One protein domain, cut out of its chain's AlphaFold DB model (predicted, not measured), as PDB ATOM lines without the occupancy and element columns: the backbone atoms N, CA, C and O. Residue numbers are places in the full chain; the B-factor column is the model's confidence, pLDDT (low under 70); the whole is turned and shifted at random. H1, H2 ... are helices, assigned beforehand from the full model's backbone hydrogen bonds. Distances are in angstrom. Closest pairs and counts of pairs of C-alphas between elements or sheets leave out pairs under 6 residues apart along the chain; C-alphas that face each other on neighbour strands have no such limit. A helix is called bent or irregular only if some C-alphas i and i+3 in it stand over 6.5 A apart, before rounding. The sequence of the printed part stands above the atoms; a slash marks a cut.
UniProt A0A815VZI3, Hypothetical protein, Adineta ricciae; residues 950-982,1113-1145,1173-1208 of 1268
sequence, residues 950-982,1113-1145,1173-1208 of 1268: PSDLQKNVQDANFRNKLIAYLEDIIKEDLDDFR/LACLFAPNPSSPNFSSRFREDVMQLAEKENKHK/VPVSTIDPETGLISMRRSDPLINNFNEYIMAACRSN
ATOM      1  N   PRO A 950     -36.214 -22.109 -31.887       63.66
ATOM      2  CA  PRO A 950     -37.328 -21.292 -31.389       63.66
ATOM      3  C   PRO A 950     -37.014 -20.541 -30.081       63.66
ATOM      4  O   PRO A 950     -37.364 -19.374 -29.944       63.66
ATOM      5  N   SER A 951     -36.256 -21.161 -29.166       65.31
ATOM      6  CA  SER A 951     -35.753 -20.527 -27.932       65.31
ATOM      7  C   SER A 951     -34.826 -19.335 -28.169       65.31
ATOM      8  O   SER A 951     -34.678 -18.479 -27.301       65.31
ATOM      9  N   ASP A 952     -34.153 -19.317 -29.316       69.75
ATOM     10  CA  ASP A 952     -33.152 -18.317 -29.664       69.75
ATOM     11  C   ASP A 952     -33.833 -17.182 -30.439       69.75
ATOM     12  O   ASP A 952     -33.549 -16.017 -30.188       69.75
ATOM     13  N   LEU A 953     -34.825 -17.509 -31.280       70.44
ATOM     14  CA  LEU A 953     -35.749 -16.542 -31.881       70.44
ATOM     15  C   LEU A 953     -36.510 -15.749 -30.808       70.44
ATOM     16  O   LEU A 953     -36.507 -14.525 -30.856       70.44
ATOM     17  N   GLN A 954     -37.095 -16.416 -29.805       71.12
ATOM     18  CA  GLN A 954     -37.847 -15.753 -28.727       71.12
ATOM     19  C   GLN A 954     -36.975 -14.801 -27.882       71.12
ATOM     20  O   GLN A 954     -37.446 -13.761 -27.425       71.12
ATOM     21  N   LYS A 955     -35.686 -15.124 -27.707       79.56
ATOM     22  CA  LYS A 955     -34.707 -14.236 -27.059       79.56
ATOM     23  C   LYS A 955     -34.301 -13.077 -27.963       79.56
ATOM     24  O   LYS A 955     -34.272 -11.938 -27.515       79.56
ATOM     25  N   ASN A 956     -34.017 -13.351 -29.233       82.12
ATOM     26  CA  ASN A 956     -33.591 -12.323 -30.179       82.12
ATOM     27  C   ASN A 956     -34.726 -11.342 -30.507       82.12
ATOM     28  O   ASN A 956     -34.457 -10.173 -30.746       82.12
ATOM     29  N   VAL A 957     -35.993 -11.755 -30.418       84.38
ATOM     30  CA  VAL A 957     -37.155 -10.854 -30.518       84.38
ATOM     31  C   VAL A 957     -37.234  -9.833 -29.375       84.38
ATOM     32  O   VAL A 957     -37.920  -8.830 -29.538       84.38
ATOM     33  N   GLN A 958     -36.469  -9.973 -28.284       86.06
ATOM     34  CA  GLN A 958     -36.314  -8.887 -27.303       86.06
ATOM     35  C   GLN A 958     -35.492  -7.706 -27.861       86.06
ATOM     36  O   GLN A 958     -35.748  -6.553 -27.502       86.06
ATOM     37  N   ASP A 959     -34.570  -7.950 -28.799       89.62
ATOM     38  CA  ASP A 959     -33.818  -6.898 -29.490       89.62
ATOM     39  C   ASP A 959     -34.669  -6.207 -30.572       89.62
ATOM     40  O   ASP A 959     -35.211  -6.832 -31.486       89.62
ATOM     41  N   ALA A 960     -34.749  -4.878 -30.490       91.44
ATOM     42  CA  ALA A 960     -35.455  -4.051 -31.460       91.44
ATOM     43  C   ALA A 960     -34.813  -4.088 -32.860       91.44
ATOM     44  O   ALA A 960     -35.534  -4.035 -33.856       91.44
ATOM     45  N   ASN A 961     -33.486  -4.212 -32.957       91.44
ATOM     46  CA  ASN A 961     -32.790  -4.293 -34.242       91.44
ATOM     47  C   ASN A 961     -33.130  -5.612 -34.958       91.44
ATOM     48  O   ASN A 961     -33.554  -5.595 -36.115       91.44
ATOM     49  N   PHE A 962     -33.071  -6.743 -34.248       90.44
ATOM     50  CA  PHE A 962     -33.542  -8.036 -34.745       90.44
ATOM     51  C   PHE A 962     -35.028  -8.023 -35.135       90.44
ATOM     52  O   PHE A 962     -35.356  -8.504 -36.220       90.44
ATOM     53  N   ARG A 963     -35.931  -7.438 -34.321       91.06
ATOM     54  CA  ARG A 963     -37.357  -7.290 -34.697       91.06
ATOM     55  C   ARG A 963     -37.522  -6.524 -36.011       91.06
ATOM     56  O   ARG A 963     -38.211  -7.008 -36.904       91.06
ATOM     57  N   ASN A 964     -36.862  -5.375 -36.155       91.56
ATOM     58  CA  ASN A 964     -36.956  -4.543 -37.360       91.56
ATOM     59  C   ASN A 964     -36.414  -5.271 -38.602       91.56
ATOM     60  O   ASN A 964     -37.050  -5.258 -39.656       91.56
ATOM     61  N   LYS A 965     -35.277  -5.967 -38.466       92.00
ATOM     62  CA  LYS A 965     -34.714  -6.824 -39.519       92.00
ATOM     63  C   LYS A 965     -35.645  -7.983 -39.908       92.00
ATOM     64  O   LYS A 965     -35.799  -8.269 -41.096       92.00
ATOM     65  N   LEU A 966     -36.288  -8.626 -38.929       90.62
ATOM     66  CA  LEU A 966     -37.243  -9.713 -39.161       90.62
ATOM     67  C   LEU A 966     -38.514  -9.221 -39.865       90.62
ATOM     68  O   LEU A 966     -38.962  -9.875 -40.802       90.62
ATOM     69  N   ILE A 967     -39.048  -8.057 -39.480       91.75
ATOM     70  CA  ILE A 967     -40.178  -7.418 -40.174       91.75
ATOM     71  C   ILE A 967     -39.814  -7.137 -41.637       91.75
ATOM     72  O   ILE A 967     -40.523  -7.595 -42.526       91.75
ATOM     73  N   ALA A 968     -38.676  -6.484 -41.897       91.69
ATOM     74  CA  ALA A 968     -38.243  -6.155 -43.256       91.69
ATOM     75  C   ALA A 968     -38.026  -7.398 -44.144       91.69
ATOM     76  O   ALA A 968     -38.349  -7.377 -45.330       91.69
ATOM     77  N   TYR A 969     -37.519  -8.503 -43.581       93.12
ATOM     78  CA  TYR A 969     -37.438  -9.785 -44.287       93.12
ATOM     79  C   TYR A 969     -38.827 -10.369 -44.595       93.12
ATOM     80  O   TYR A 969     -39.083 -10.788 -45.725       93.12
ATOM     81  N   LEU A 970     -39.736 -10.387 -43.614       92.19
ATOM     82  CA  LEU A 970     -41.070 -10.965 -43.784       92.19
ATOM     83  C   LEU A 970     -41.943 -10.150 -44.746       92.19
ATOM     84  O   LEU A 970     -42.635 -10.753 -45.560       92.19
ATOM     85  N   GLU A 971     -41.877  -8.817 -44.713       91.44
ATOM     86  CA  GLU A 971     -42.565  -7.943 -45.676       91.44
ATOM     87  C   GLU A 971     -41.995  -8.071 -47.097       91.44
ATOM     88  O   GLU A 971     -42.712  -7.834 -48.071       91.44
ATOM     89  N   ASP A 972     -40.730  -8.475 -47.255       91.50
ATOM     90  CA  ASP A 972     -40.154  -8.762 -48.569       91.50
ATOM     91  C   ASP A 972     -40.675 -10.090 -49.146       91.50
ATOM     92  O   ASP A 972     -41.144 -10.121 -50.288       91.50
ATOM     93  N   ILE A 973     -40.654 -11.171 -48.354       92.88
ATOM     94  CA  ILE A 973     -41.002 -12.517 -48.840       92.88
ATOM     95  C   ILE A 973     -42.496 -12.877 -48.758       92.88
ATOM     96  O   ILE A 973     -42.923 -13.770 -49.497       92.88
ATOM     97  N   ILE A 974     -43.286 -12.216 -47.904       92.50
ATOM     98  CA  ILE A 974     -44.723 -12.467 -47.689       92.50
ATOM     99  C   ILE A 974     -45.502 -11.153 -47.822       92.50
ATOM    100  O   ILE A 974     -45.464 -10.286 -46.951       92.50
ATOM    101  N   LYS A 975     -46.278 -11.033 -48.901       90.94
ATOM    102  CA  LYS A 975     -47.176  -9.904 -49.154       90.94
ATOM    103  C   LYS A 975     -48.585 -10.209 -48.644       90.94
ATOM    104  O   LYS A 975     -49.184 -11.221 -49.008       90.94
ATOM    105  N   GLU A 976     -49.114  -9.294 -47.834       87.19
ATOM    106  CA  GLU A 976     -50.530  -9.217 -47.436       87.19
ATOM    107  C   GLU A 976     -51.147  -7.830 -47.723       87.19
ATOM    108  O   GLU A 976     -52.315  -7.591 -47.420       87.19
ATOM    109  N   ASP A 977     -50.384  -6.919 -48.334       84.19
ATOM    110  CA  ASP A 977     -50.805  -5.558 -48.662       84.19
ATOM    111  C   ASP A 977     -50.807  -5.325 -50.186       84.19
ATOM    112  O   ASP A 977     -49.880  -5.726 -50.890       84.19
ATOM    113  N   LEU A 978     -51.860  -4.670 -50.685       84.31
ATOM    114  CA  LEU A 978     -52.016  -4.218 -52.070       84.31
ATOM    115  C   LEU A 978     -51.802  -2.700 -52.238       84.31
ATOM    116  O   LEU A 978     -51.613  -2.233 -53.360       84.31
ATOM    117  N   ASP A 979     -51.786  -1.918 -51.157       81.19
ATOM    118  CA  ASP A 979     -51.542  -0.470 -51.199       81.19
ATOM    119  C   ASP A 979     -50.073  -0.154 -51.507       81.19
ATOM    120  O   ASP A 979     -49.776   0.861 -52.129       81.19
ATOM    121  N   ASP A 980     -49.158  -1.079 -51.197       72.44
ATOM    122  CA  ASP A 980     -47.772  -1.026 -51.675       72.44
ATOM    123  C   ASP A 980     -47.634  -1.316 -53.181       72.44
ATOM    124  O   ASP A 980     -46.555  -1.085 -53.729       72.44
ATOM    125  N   PHE A 981     -48.707  -1.737 -53.871       78.12
ATOM    126  CA  PHE A 981     -48.782  -1.895 -55.335       78.12
ATOM    127  C   PHE A 981     -49.611  -0.796 -56.016       78.12
ATOM    128  O   PHE A 981     -49.230  -0.306 -57.082       78.12
ATOM    129  N   ARG A 982     -50.687  -0.326 -55.381       71.06
ATOM    130  CA  ARG A 982     -51.437   0.863 -55.818       71.06
ATOM    131  C   ARG A 982     -50.517   2.088 -55.772       71.06
ATOM    132  O   ARG A 982     -49.707   2.239 -54.862       71.06
ATOM    133  N   LEU A1113     -54.907 -12.684 -67.780       79.12
ATOM    134  CA  LEU A1113     -53.503 -12.408 -67.416       79.12
ATOM    135  C   LEU A1113     -52.691 -13.653 -66.985       79.12
ATOM    136  O   LEU A1113     -51.478 -13.708 -67.190       79.12
ATOM    137  N   ALA A1114     -53.364 -14.675 -66.444       81.44
ATOM    138  CA  ALA A1114     -52.780 -15.981 -66.130       81.44
ATOM    139  C   ALA A1114     -52.315 -16.776 -67.376       81.44
ATOM    140  O   ALA A1114     -51.520 -17.700 -67.242       81.44
ATOM    141  N   CYS A1115     -52.788 -16.407 -68.573       82.19
ATOM    142  CA  CYS A1115     -52.383 -16.963 -69.867       82.19
ATOM    143  C   CYS A1115     -51.191 -16.243 -70.508       82.19
ATOM    144  O   CYS A1115     -50.802 -16.603 -71.613       82.19
ATOM    145  N   LEU A1116     -50.620 -15.232 -69.853       83.81
ATOM    146  CA  LEU A1116     -49.419 -14.536 -70.313       83.81
ATOM    147  C   LEU A1116     -48.234 -14.907 -69.416       83.81
ATOM    148  O   LEU A1116     -48.429 -15.205 -68.237       83.81
ATOM    149  N   PHE A1117     -47.014 -14.865 -69.949       85.94
ATOM    150  CA  PHE A1117     -45.789 -14.993 -69.153       85.94
ATOM    151  C   PHE A1117     -45.537 -13.744 -68.292       85.94
ATOM    152  O   PHE A1117     -46.107 -12.677 -68.531       85.94
ATOM    153  N   ALA A1118     -44.669 -13.868 -67.283       89.56
ATOM    154  CA  ALA A1118     -44.242 -12.725 -66.477       89.56
ATOM    155  C   ALA A1118     -43.527 -11.662 -67.340       89.56
ATOM    156  O   ALA A1118     -42.840 -12.019 -68.302       89.56
ATOM    157  N   PRO A1119     -43.612 -10.365 -66.989       90.44
ATOM    158  CA  PRO A1119     -42.785  -9.334 -67.610       90.44
ATOM    159  C   PRO A1119     -41.294  -9.697 -67.546       90.44
ATOM    160  O   PRO A1119     -40.796 -10.110 -66.504       90.44
ATOM    161  N   ASN A1120     -40.572  -9.529 -68.655       89.25
ATOM    162  CA  ASN A1120     -39.144  -9.840 -68.727       89.25
ATOM    163  C   ASN A1120     -38.319  -8.817 -67.894       89.25
ATOM    164  O   ASN A1120     -38.433  -7.613 -68.176       89.25
ATOM    165  N   PRO A1121     -37.490  -9.254 -66.917       92.50
ATOM    166  CA  PRO A1121     -36.648  -8.381 -66.085       92.50
ATOM    167  C   PRO A1121     -35.722  -7.439 -66.857       92.50
ATOM    168  O   PRO A1121     -35.498  -6.308 -66.437       92.50
ATOM    169  N   SER A1122     -35.244  -7.870 -68.024       88.75
ATOM    170  CA  SER A1122     -34.346  -7.108 -68.900       88.75
ATOM    171  C   SER A1122     -35.054  -5.983 -69.676       88.75
ATOM    172  O   SER A1122     -34.415  -5.252 -70.431       88.75
ATOM    173  N   SER A1123     -36.379  -5.833 -69.542       88.31
ATOM    174  CA  SER A1123     -37.141  -4.808 -70.266       88.31
ATOM    175  C   SER A1123     -37.067  -3.426 -69.586       88.31
ATOM    176  O   SER A1123     -37.199  -3.329 -68.365       88.31
ATOM    177  N   PRO A1124     -36.948  -2.314 -70.344       83.69
ATOM    178  CA  PRO A1124     -36.687  -0.979 -69.781       83.69
ATOM    179  C   PRO A1124     -37.820  -0.414 -68.906       83.69
ATOM    180  O   PRO A1124     -37.620   0.569 -68.201       83.69
ATOM    181  N   ASN A1125     -39.003  -1.039 -68.929       87.88
ATOM    182  CA  ASN A1125     -40.150  -0.707 -68.080       87.88
ATOM    183  C   ASN A1125     -40.541  -1.870 -67.141       87.88
ATOM    184  O   ASN A1125     -41.694  -1.944 -66.715       87.88
ATOM    185  N   PHE A1126     -39.622  -2.796 -66.825       90.06
ATOM    186  CA  PHE A1126     -39.928  -3.959 -65.981       90.06
ATOM    187  C   PHE A1126     -40.555  -3.556 -64.639       90.06
ATOM    188  O   PHE A1126     -41.621  -4.058 -64.303       90.06
ATOM    189  N   SER A1127     -39.956  -2.601 -63.916       86.31
ATOM    190  CA  SER A1127     -40.396  -2.185 -62.570       86.31
ATOM    191  C   SER A1127     -41.895  -1.868 -62.471       86.31
ATOM    192  O   SER A1127     -42.557  -2.299 -61.528       86.31
ATOM    193  N   SER A1128     -42.436  -1.108 -63.428       87.06
ATOM    194  CA  SER A1128     -43.848  -0.712 -63.448       87.06
ATOM    195  C   SER A1128     -44.741  -1.829 -63.984       87.06
ATOM    196  O   SER A1128     -45.759  -2.136 -63.367       87.06
ATOM    197  N   ARG A1129     -44.330  -2.501 -65.071       88.25
ATOM    198  CA  ARG A1129     -45.084  -3.625 -65.651       88.25
ATOM    199  C   ARG A1129     -45.227  -4.795 -64.679       88.25
ATOM    200  O   ARG A1129     -46.305  -5.362 -64.589       88.25
ATOM    201  N   PHE A1130     -44.172  -5.135 -63.940       91.94
ATOM    202  CA  PHE A1130     -44.175  -6.184 -62.917       91.94
ATOM    203  C   PHE A1130     -45.081  -5.824 -61.737       91.94
ATOM    204  O   PHE A1130     -45.881  -6.647 -61.307       91.94
ATOM    205  N   ARG A1131     -45.019  -4.576 -61.253       89.25
ATOM    206  CA  ARG A1131     -45.900  -4.065 -60.191       89.25
ATOM    207  C   ARG A1131     -47.380  -4.149 -60.587       89.25
ATOM    208  O   ARG A1131     -48.193  -4.602 -59.785       89.25
ATOM    209  N   GLU A1132     -47.722  -3.746 -61.811       88.19
ATOM    210  CA  GLU A1132     -49.090  -3.829 -62.341       88.19
ATOM    211  C   GLU A1132     -49.543  -5.285 -62.566       88.19
ATOM    212  O   GLU A1132     -50.639  -5.657 -62.149       88.19
ATOM    213  N   ASP A1133     -48.691  -6.127 -63.154       90.31
ATOM    214  CA  ASP A1133     -48.945  -7.552 -63.400       90.31
ATOM    215  C   ASP A1133     -49.189  -8.337 -62.098       90.31
ATOM    216  O   ASP A1133     -50.204  -9.023 -61.954       90.31
ATOM    217  N   VAL A1134     -48.312  -8.163 -61.103       91.19
ATOM    218  CA  VAL A1134     -48.442  -8.766 -59.767       91.19
ATOM    219  C   VAL A1134     -49.710  -8.279 -59.060       91.19
ATOM    220  O   VAL A1134     -50.407  -9.097 -58.459       91.19
ATOM    221  N   MET A1135     -50.063  -6.992 -59.164       90.12
ATOM    222  CA  MET A1135     -51.313  -6.463 -58.602       90.12
ATOM    223  C   MET A1135     -52.547  -7.111 -59.246       90.12
ATOM    224  O   MET A1135     -53.446  -7.568 -58.536       90.12
ATOM    225  N   GLN A1136     -52.592  -7.175 -60.578       89.00
ATOM    226  CA  GLN A1136     -53.723  -7.753 -61.305       89.00
ATOM    227  C   GLN A1136     -53.865  -9.264 -61.043       89.00
ATOM    228  O   GLN A1136     -54.986  -9.745 -60.868       89.00
ATOM    229  N   LEU A1137     -52.758 -10.014 -60.934       89.44
ATOM    230  CA  LEU A1137     -52.785 -11.411 -60.475       89.44
ATOM    231  C   LEU A1137     -53.293 -11.531 -59.029       89.44
ATOM    232  O   LEU A1137     -54.154 -12.372 -58.756       89.44
ATOM    233  N   ALA A1138     -52.816 -10.683 -58.112       90.25
ATOM    234  CA  ALA A1138     -53.222 -10.708 -56.707       90.25
ATOM    235  C   ALA A1138     -54.735 -10.479 -56.543       90.25
ATOM    236  O   ALA A1138     -55.417 -11.264 -55.880       90.25
ATOM    237  N   GLU A1139     -55.283  -9.442 -57.186       88.94
ATOM    238  CA  GLU A1139     -56.709  -9.101 -57.098       88.94
ATOM    239  C   GLU A1139     -57.620 -10.104 -57.826       88.94
ATOM    240  O   GLU A1139     -58.781 -10.281 -57.435       88.94
ATOM    241  N   LYS A1140     -57.115 -10.793 -58.858       86.06
ATOM    242  CA  LYS A1140     -57.903 -11.746 -59.646       86.06
ATOM    243  C   LYS A1140     -57.866 -13.173 -59.095       86.06
ATOM    244  O   LYS A1140     -58.939 -13.765 -58.914       86.06
ATOM    245  N   GLU A1141     -56.668 -13.696 -58.840       85.38
ATOM    246  CA  GLU A1141     -56.400 -15.107 -58.532       85.38
ATOM    247  C   GLU A1141     -56.159 -15.351 -57.028       85.38
ATOM    248  O   GLU A1141     -56.612 -16.366 -56.497       85.38
ATOM    249  N   ASN A1142     -55.502 -14.418 -56.317       87.31
ATOM    250  CA  ASN A1142     -55.150 -14.579 -54.892       87.31
ATOM    251  C   ASN A1142     -56.183 -13.985 -53.910       87.31
ATOM    252  O   ASN A1142     -56.140 -14.264 -52.707       87.31
ATOM    253  N   LYS A1143     -57.132 -13.172 -54.393       88.75
ATOM    254  CA  LYS A1143     -58.195 -12.562 -53.578       88.75
ATOM    255  C   LYS A1143     -59.360 -13.525 -53.354       88.75
ATOM    256  O   LYS A1143     -59.983 -14.020 -54.296       88.75
ATOM    257  N   HIS A1144     -59.689 -13.771 -52.089       87.00
ATOM    258  CA  HIS A1144     -60.706 -14.733 -51.693       87.00
ATOM    259  C   HIS A1144     -62.114 -14.299 -52.111       87.00
ATOM    260  O   HIS A1144     -62.622 -13.257 -51.697       87.00
ATOM    261  N   LYS A1145     -62.778 -15.167 -52.876       84.62
ATOM    262  CA  LYS A1145     -64.192 -15.061 -53.239       84.62
ATOM    263  C   LYS A1145     -64.953 -16.126 -52.453       84.62
ATOM    264  O   LYS A1145     -64.629 -17.310 -52.545       84.62
ATOM    265  N   VAL A1173     -54.556  -4.362 -40.751       89.12
ATOM    266  CA  VAL A1173     -53.356  -4.071 -39.953       89.12
ATOM    267  C   VAL A1173     -52.573  -2.960 -40.664       89.12
ATOM    268  O   VAL A1173     -52.121  -3.188 -41.782       89.12
ATOM    269  N   PRO A1174     -52.416  -1.761 -40.073       85.75
ATOM    270  CA  PRO A1174     -51.857  -0.611 -40.791       85.75
ATOM    271  C   PRO A1174     -50.328  -0.658 -40.953       85.75
ATOM    272  O   PRO A1174     -49.802  -0.067 -41.889       85.75
ATOM    273  N   VAL A1175     -49.616  -1.343 -40.054       88.62
ATOM    274  CA  VAL A1175     -48.146  -1.449 -40.015       88.62
ATOM    275  C   VAL A1175     -47.779  -2.834 -39.482       88.62
ATOM    276  O   VAL A1175     -48.461  -3.327 -38.584       88.62
ATOM    277  N   SER A1176     -46.724  -3.459 -40.008       91.25
ATOM    278  CA  SER A1176     -46.252  -4.746 -39.491       91.25
ATOM    279  C   SER A1176     -45.583  -4.584 -38.125       91.25
ATOM    280  O   SER A1176     -44.757  -3.694 -37.929       91.25
ATOM    281  N   THR A1177     -45.911  -5.462 -37.179       89.62
ATOM    282  CA  THR A1177     -45.392  -5.421 -35.805       89.62
ATOM    283  C   THR A1177     -45.065  -6.816 -35.294       89.62
ATOM    284  O   THR A1177     -45.786  -7.773 -35.584       89.62
ATOM    285  N   ILE A1178     -44.031  -6.916 -34.459       88.12
ATOM    286  CA  ILE A1178     -43.740  -8.105 -33.653       88.12
ATOM    287  C   ILE A1178     -43.802  -7.687 -32.186       88.12
ATOM    288  O   ILE A1178     -43.068  -6.790 -31.768       88.12
ATOM    289  N   ASP A1179     -44.695  -8.322 -31.433       84.44
ATOM    290  CA  ASP A1179     -44.791  -8.184 -29.981       84.44
ATOM    291  C   ASP A1179     -43.481  -8.682 -29.330       84.44
ATOM    292  O   ASP A1179     -43.053  -9.800 -29.633       84.44
ATOM    293  N   PRO A1180     -42.806  -7.879 -28.483       78.94
ATOM    294  CA  PRO A1180     -41.554  -8.286 -27.857       78.94
ATOM    295  C   PRO A1180     -41.739  -9.412 -26.831       78.94
ATOM    296  O   PRO A1180     -40.894 -10.297 -26.762       78.94
ATOM    297  N   GLU A1181     -42.826  -9.421 -26.057       74.62
ATOM    298  CA  GLU A1181     -43.030 -10.370 -24.955       74.62
ATOM    299  C   GLU A1181     -43.572 -11.709 -25.466       74.62
ATOM    300  O   GLU A1181     -43.024 -12.771 -25.156       74.62
ATOM    301  N   THR A1182     -44.618 -11.670 -26.298       73.19
ATOM    302  CA  THR A1182     -45.268 -12.889 -26.813       73.19
ATOM    303  C   THR A1182     -44.632 -13.415 -28.102       73.19
ATOM    304  O   THR A1182     -44.824 -14.578 -28.465       73.19
ATOM    305  N   GLY A1183     -43.883 -12.575 -28.824       73.25
ATOM    306  CA  GLY A1183     -43.374 -12.892 -30.158       73.25
ATOM    307  C   GLY A1183     -44.455 -12.950 -31.242       73.25
ATOM    308  O   GLY A1183     -44.188 -13.472 -32.325       73.25
ATOM    309  N   LEU A1184     -45.675 -12.464 -30.980       79.88
ATOM    310  CA  LEU A1184     -46.773 -12.462 -31.946       79.88
ATOM    311  C   LEU A1184     -46.469 -11.536 -33.135       79.88
ATOM    312  O   LEU A1184     -46.300 -10.326 -32.981       79.88
ATOM    313  N   ILE A1185     -46.457 -12.112 -34.338       83.75
ATOM    314  CA  ILE A1185     -46.225 -11.402 -35.601       83.75
ATOM    315  C   ILE A1185     -47.571 -10.984 -36.204       83.75
ATOM    316  O   ILE A1185     -48.423 -11.828 -36.486       83.75
ATOM    317  N   SER A1186     -47.745  -9.687 -36.459       87.31
ATOM    318  CA  SER A1186     -48.860  -9.133 -37.234       87.31
ATOM    319  C   SER A1186     -48.320  -8.444 -38.482       87.31
ATOM    320  O   SER A1186     -47.627  -7.441 -38.366       87.31
ATOM    321  N   MET A1187     -48.638  -8.967 -39.670       89.44
ATOM    322  CA  MET A1187     -48.252  -8.369 -40.958       89.44
ATOM    323  C   MET A1187     -49.234  -7.271 -41.383       89.44
ATOM    324  O   MET A1187     -50.446  -7.429 -41.205       89.44
ATOM    325  N   ARG A1188     -48.717  -6.199 -41.995       88.50
ATOM    326  CA  ARG A1188     -49.474  -5.118 -42.644       88.50
ATOM    327  C   ARG A1188     -50.416  -5.670 -43.724       88.50
ATOM    328  O   ARG A1188     -50.024  -6.513 -44.527       88.50
ATOM    329  N   ARG A1189     -51.671  -5.209 -43.718       89.88
ATOM    330  CA  ARG A1189     -52.777  -5.736 -44.536       89.88
ATOM    331  C   ARG A1189     -53.851  -4.669 -44.773       89.88
ATOM    332  O   ARG A1189     -54.553  -4.300 -43.826       89.88
ATOM    333  N   SER A1190     -54.009  -4.237 -46.026       87.56
ATOM    334  CA  SER A1190     -55.038  -3.281 -46.488       87.56
ATOM    335  C   SER A1190     -56.319  -3.938 -47.007       87.56
ATOM    336  O   SER A1190     -57.406  -3.384 -46.853       87.56
ATOM    337  N   ASP A1191     -56.218  -5.129 -47.603       88.44
ATOM    338  CA  ASP A1191     -57.359  -5.862 -48.148       88.44
ATOM    339  C   ASP A1191     -57.733  -7.024 -47.213       88.44
ATOM    340  O   ASP A1191     -56.897  -7.884 -46.928       88.44
ATOM    341  N   PRO A1192     -58.979  -7.101 -46.716       88.06
ATOM    342  CA  PRO A1192     -59.354  -8.124 -45.750       88.06
ATOM    343  C   PRO A1192     -59.632  -9.490 -46.400       88.06
ATOM    344  O   PRO A1192     -59.914 -10.446 -45.679       88.06
ATOM    345  N   LEU A1193     -59.596  -9.595 -47.737       89.00
ATOM    346  CA  LEU A1193     -59.872 -10.823 -48.490       89.00
ATOM    347  C   LEU A1193     -58.633 -11.396 -49.199       89.00
ATOM    348  O   LEU A1193     -58.740 -12.452 -49.820       89.00
ATOM    349  N   ILE A1194     -57.472 -10.739 -49.149       88.69
ATOM    350  CA  ILE A1194     -56.270 -11.214 -49.849       88.69
ATOM    351  C   ILE A1194     -55.615 -12.399 -49.116       88.69
ATOM    352  O   ILE A1194     -55.458 -12.390 -47.893       88.69
ATOM    353  N   ASN A1195     -55.235 -13.447 -49.855       88.25
ATOM    354  CA  ASN A1195     -54.340 -14.487 -49.340       88.25
ATOM    355  C   ASN A1195     -52.879 -14.029 -49.424       88.25
ATOM    356  O   ASN A1195     -52.505 -13.309 -50.345       88.25
ATOM    357  N   ASN A1196     -52.046 -14.523 -48.509       90.19
ATOM    358  CA  ASN A1196     -50.602 -14.302 -48.485       90.19
ATOM    359  C   ASN A1196     -49.927 -14.821 -49.766       90.19
ATOM    360  O   ASN A1196     -50.061 -16.008 -50.075       90.19
ATOM    361  N   PHE A1197     -49.139 -13.989 -50.447       92.69
ATOM    362  CA  PHE A1197     -48.380 -14.378 -51.644       92.69
ATOM    363  C   PHE A1197     -46.909 -13.949 -51.578       92.69
ATOM    364  O   PHE A1197     -46.517 -13.150 -50.731       92.69
ATOM    365  N   ASN A1198     -46.089 -14.479 -52.486       94.62
ATOM    366  CA  ASN A1198     -44.757 -13.958 -52.788       94.62
ATOM    367  C   ASN A1198     -44.776 -13.411 -54.221       94.62
ATOM    368  O   ASN A1198     -45.198 -14.111 -55.137       94.62
ATOM    369  N   GLU A1199     -44.333 -12.171 -54.414       93.50
ATOM    370  CA  GLU A1199     -44.485 -11.439 -55.680       93.50
ATOM    371  C   GLU A1199     -43.805 -12.135 -56.882       93.50
ATOM    372  O   GLU A1199     -44.430 -12.294 -57.928       93.50
ATOM    373  N   TYR A1200     -42.577 -12.644 -56.719       95.00
ATOM    374  CA  TYR A1200     -41.813 -13.290 -57.796       95.00
ATOM    375  C   TYR A1200     -42.282 -14.726 -58.069       95.00
ATOM    376  O   TYR A1200     -42.410 -15.116 -59.227       95.00
ATOM    377  N   ILE A1201     -42.609 -15.502 -57.026       94.81
ATOM    378  CA  ILE A1201     -43.161 -16.856 -57.202       94.81
ATOM    379  C   ILE A1201     -44.562 -16.789 -57.835       94.81
ATOM    380  O   ILE A1201     -44.862 -17.590 -58.714       94.81
ATOM    381  N   MET A1202     -45.405 -15.819 -57.463       92.50
ATOM    382  CA  MET A1202     -46.713 -15.626 -58.105       92.50
ATOM    383  C   MET A1202     -46.566 -15.210 -59.574       92.50
ATOM    384  O   MET A1202     -47.262 -15.756 -60.432       92.50
ATOM    385  N   ALA A1203     -45.634 -14.298 -59.876       92.25
ATOM    386  CA  ALA A1203     -45.339 -13.892 -61.248       92.25
ATOM    387  C   ALA A1203     -44.842 -15.065 -62.109       92.25
ATOM    388  O   ALA A1203     -45.241 -15.157 -63.266       92.25
ATOM    389  N   ALA A1204     -44.042 -15.982 -61.553       92.19
ATOM    390  CA  ALA A1204     -43.583 -17.194 -62.236       92.19
ATOM    391  C   ALA A1204     -44.699 -18.244 -62.419       92.19
ATOM    392  O   ALA A1204     -44.872 -18.797 -63.502       92.19
ATOM    393  N   CYS A1205     -45.491 -18.502 -61.374       90.19
ATOM    394  CA  CYS A1205     -46.520 -19.548 -61.366       90.19
ATOM    395  C   CYS A1205     -47.855 -19.135 -62.012       90.19
ATOM    396  O   CYS A1205     -48.710 -20.002 -62.216       90.19
ATOM    397  N   ARG A1206     -48.074 -17.836 -62.275       90.12
ATOM    398  CA  ARG A1206     -49.298 -17.238 -62.865       90.12
ATOM    399  C   ARG A1206     -50.610 -17.618 -62.158       90.12
ATOM    400  O   ARG A1206     -51.671 -17.634 -62.775       90.12
ATOM    401  N   SER A1207     -50.547 -17.977 -60.875       85.00
ATOM    402  CA  SER A1207     -51.635 -18.679 -60.185       85.00
ATOM    403  C   SER A1207     -51.697 -18.415 -58.680       85.00
ATOM    404  O   SER A1207     -50.730 -17.975 -58.063       85.00
ATOM    405  N   ASN A1208     -52.867 -18.711 -58.103       84.94
ATOM    406  CA  ASN A1208     -53.157 -18.621 -56.671       84.94
ATOM    407  C   ASN A1208     -52.146 -19.426 -55.831       84.94
ATOM    408  O   ASN A1208     -51.899 -20.610 -56.088       84.94
TER     409      ASN A1208
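This is residues 950 to 982, 1113 to 1145 and 1173 to 1208 of the 1268 residues of the protein "Hypothetical protein" of Adineta ricciae (UniProt A0A815VZI3). This is a loose, drawn-out model with two helical ends: at one end the short helix H1 makes a corner with the longer H2, which runs along the longest axis, and at the other end H3 stands across that axis with short H4 packed on it. Between these ends, the unnamed stretch of residues 1173 to 1198 forms a narrow loop beside H2, with a short antiparallel pairing, and then runs on to H4. The printed part has 102 residues with four named helices, in the order H1, H2, H3, H4, and no named strand. The class is all helix, though only 45 of the 102 residues are in named elements. The whole is loose, with a radius of gyration of the C-alphas of 15.9 A and spans of 46 by 34 by 23 A.

H1 is residues 950 to 956, and its C-alpha 950 is at (-37.328, -21.292, -31.389). H2, residues 960 to 973, is 20.1 A from first to last C-alpha. H3, residues 1126 to 1142, is the longest helix by residues and measures 21.6 A, with C-alpha 1126 at (-39.928, -3.959, -65.981). H3 is neither bent nor irregular, but only just: C-alphas 1139 and 1142 are 6.1 A apart. H4, residues 1199 to 1205, measures 10.1 A and ends with C-alpha 1205 at (-46.520, -19.548, -61.366).

H1 and H2 are close but not clearly touching, with their closest C-alphas, those of Asn 956 and Phe 962, 6.3 A apart. They run opposite ways at a steep tilt of 59 degrees. H2 is close to H4 but not clearly touching it, and their closest C-alphas, those of Ile 973 and Glu 1199, are 7.8 A apart. These two run the same way at a shallow tilt of 30 degrees. H3 touches H4 with residues 1130 to 1137 alone, and the closest C-alphas are those of Val 1134 and Ala 1203, 6.2 A apart. They run the same way at a steep tilt of 69 degrees, only just short of about perpendicular. H2 and H3 are apart, and H1 is apart from H3 and H4. Residues 1177 to 1178 pair antiparallel with residues 1185 to 1186. In H2, H3 and H4 every O i to N i+4 pair is within hydrogen-bond range; in H1, 2 of 3 are.

The two C-alphas farthest apart are those of Lys 955 and Cys 1115, 46.4 A. Residues 983 to 1112 are not printed, and C-alphas 982 and 1113 are 17.7 A apart across that cut. Residues 1146 to 1172 are not printed either, with 20.4 A from C-alpha 1145 to C-alpha 1173. The link from H1 to H2 is tight, with 3 residues. Mean pLDDT of the printed part is 86.6, and residues 950 to 952 are under 70.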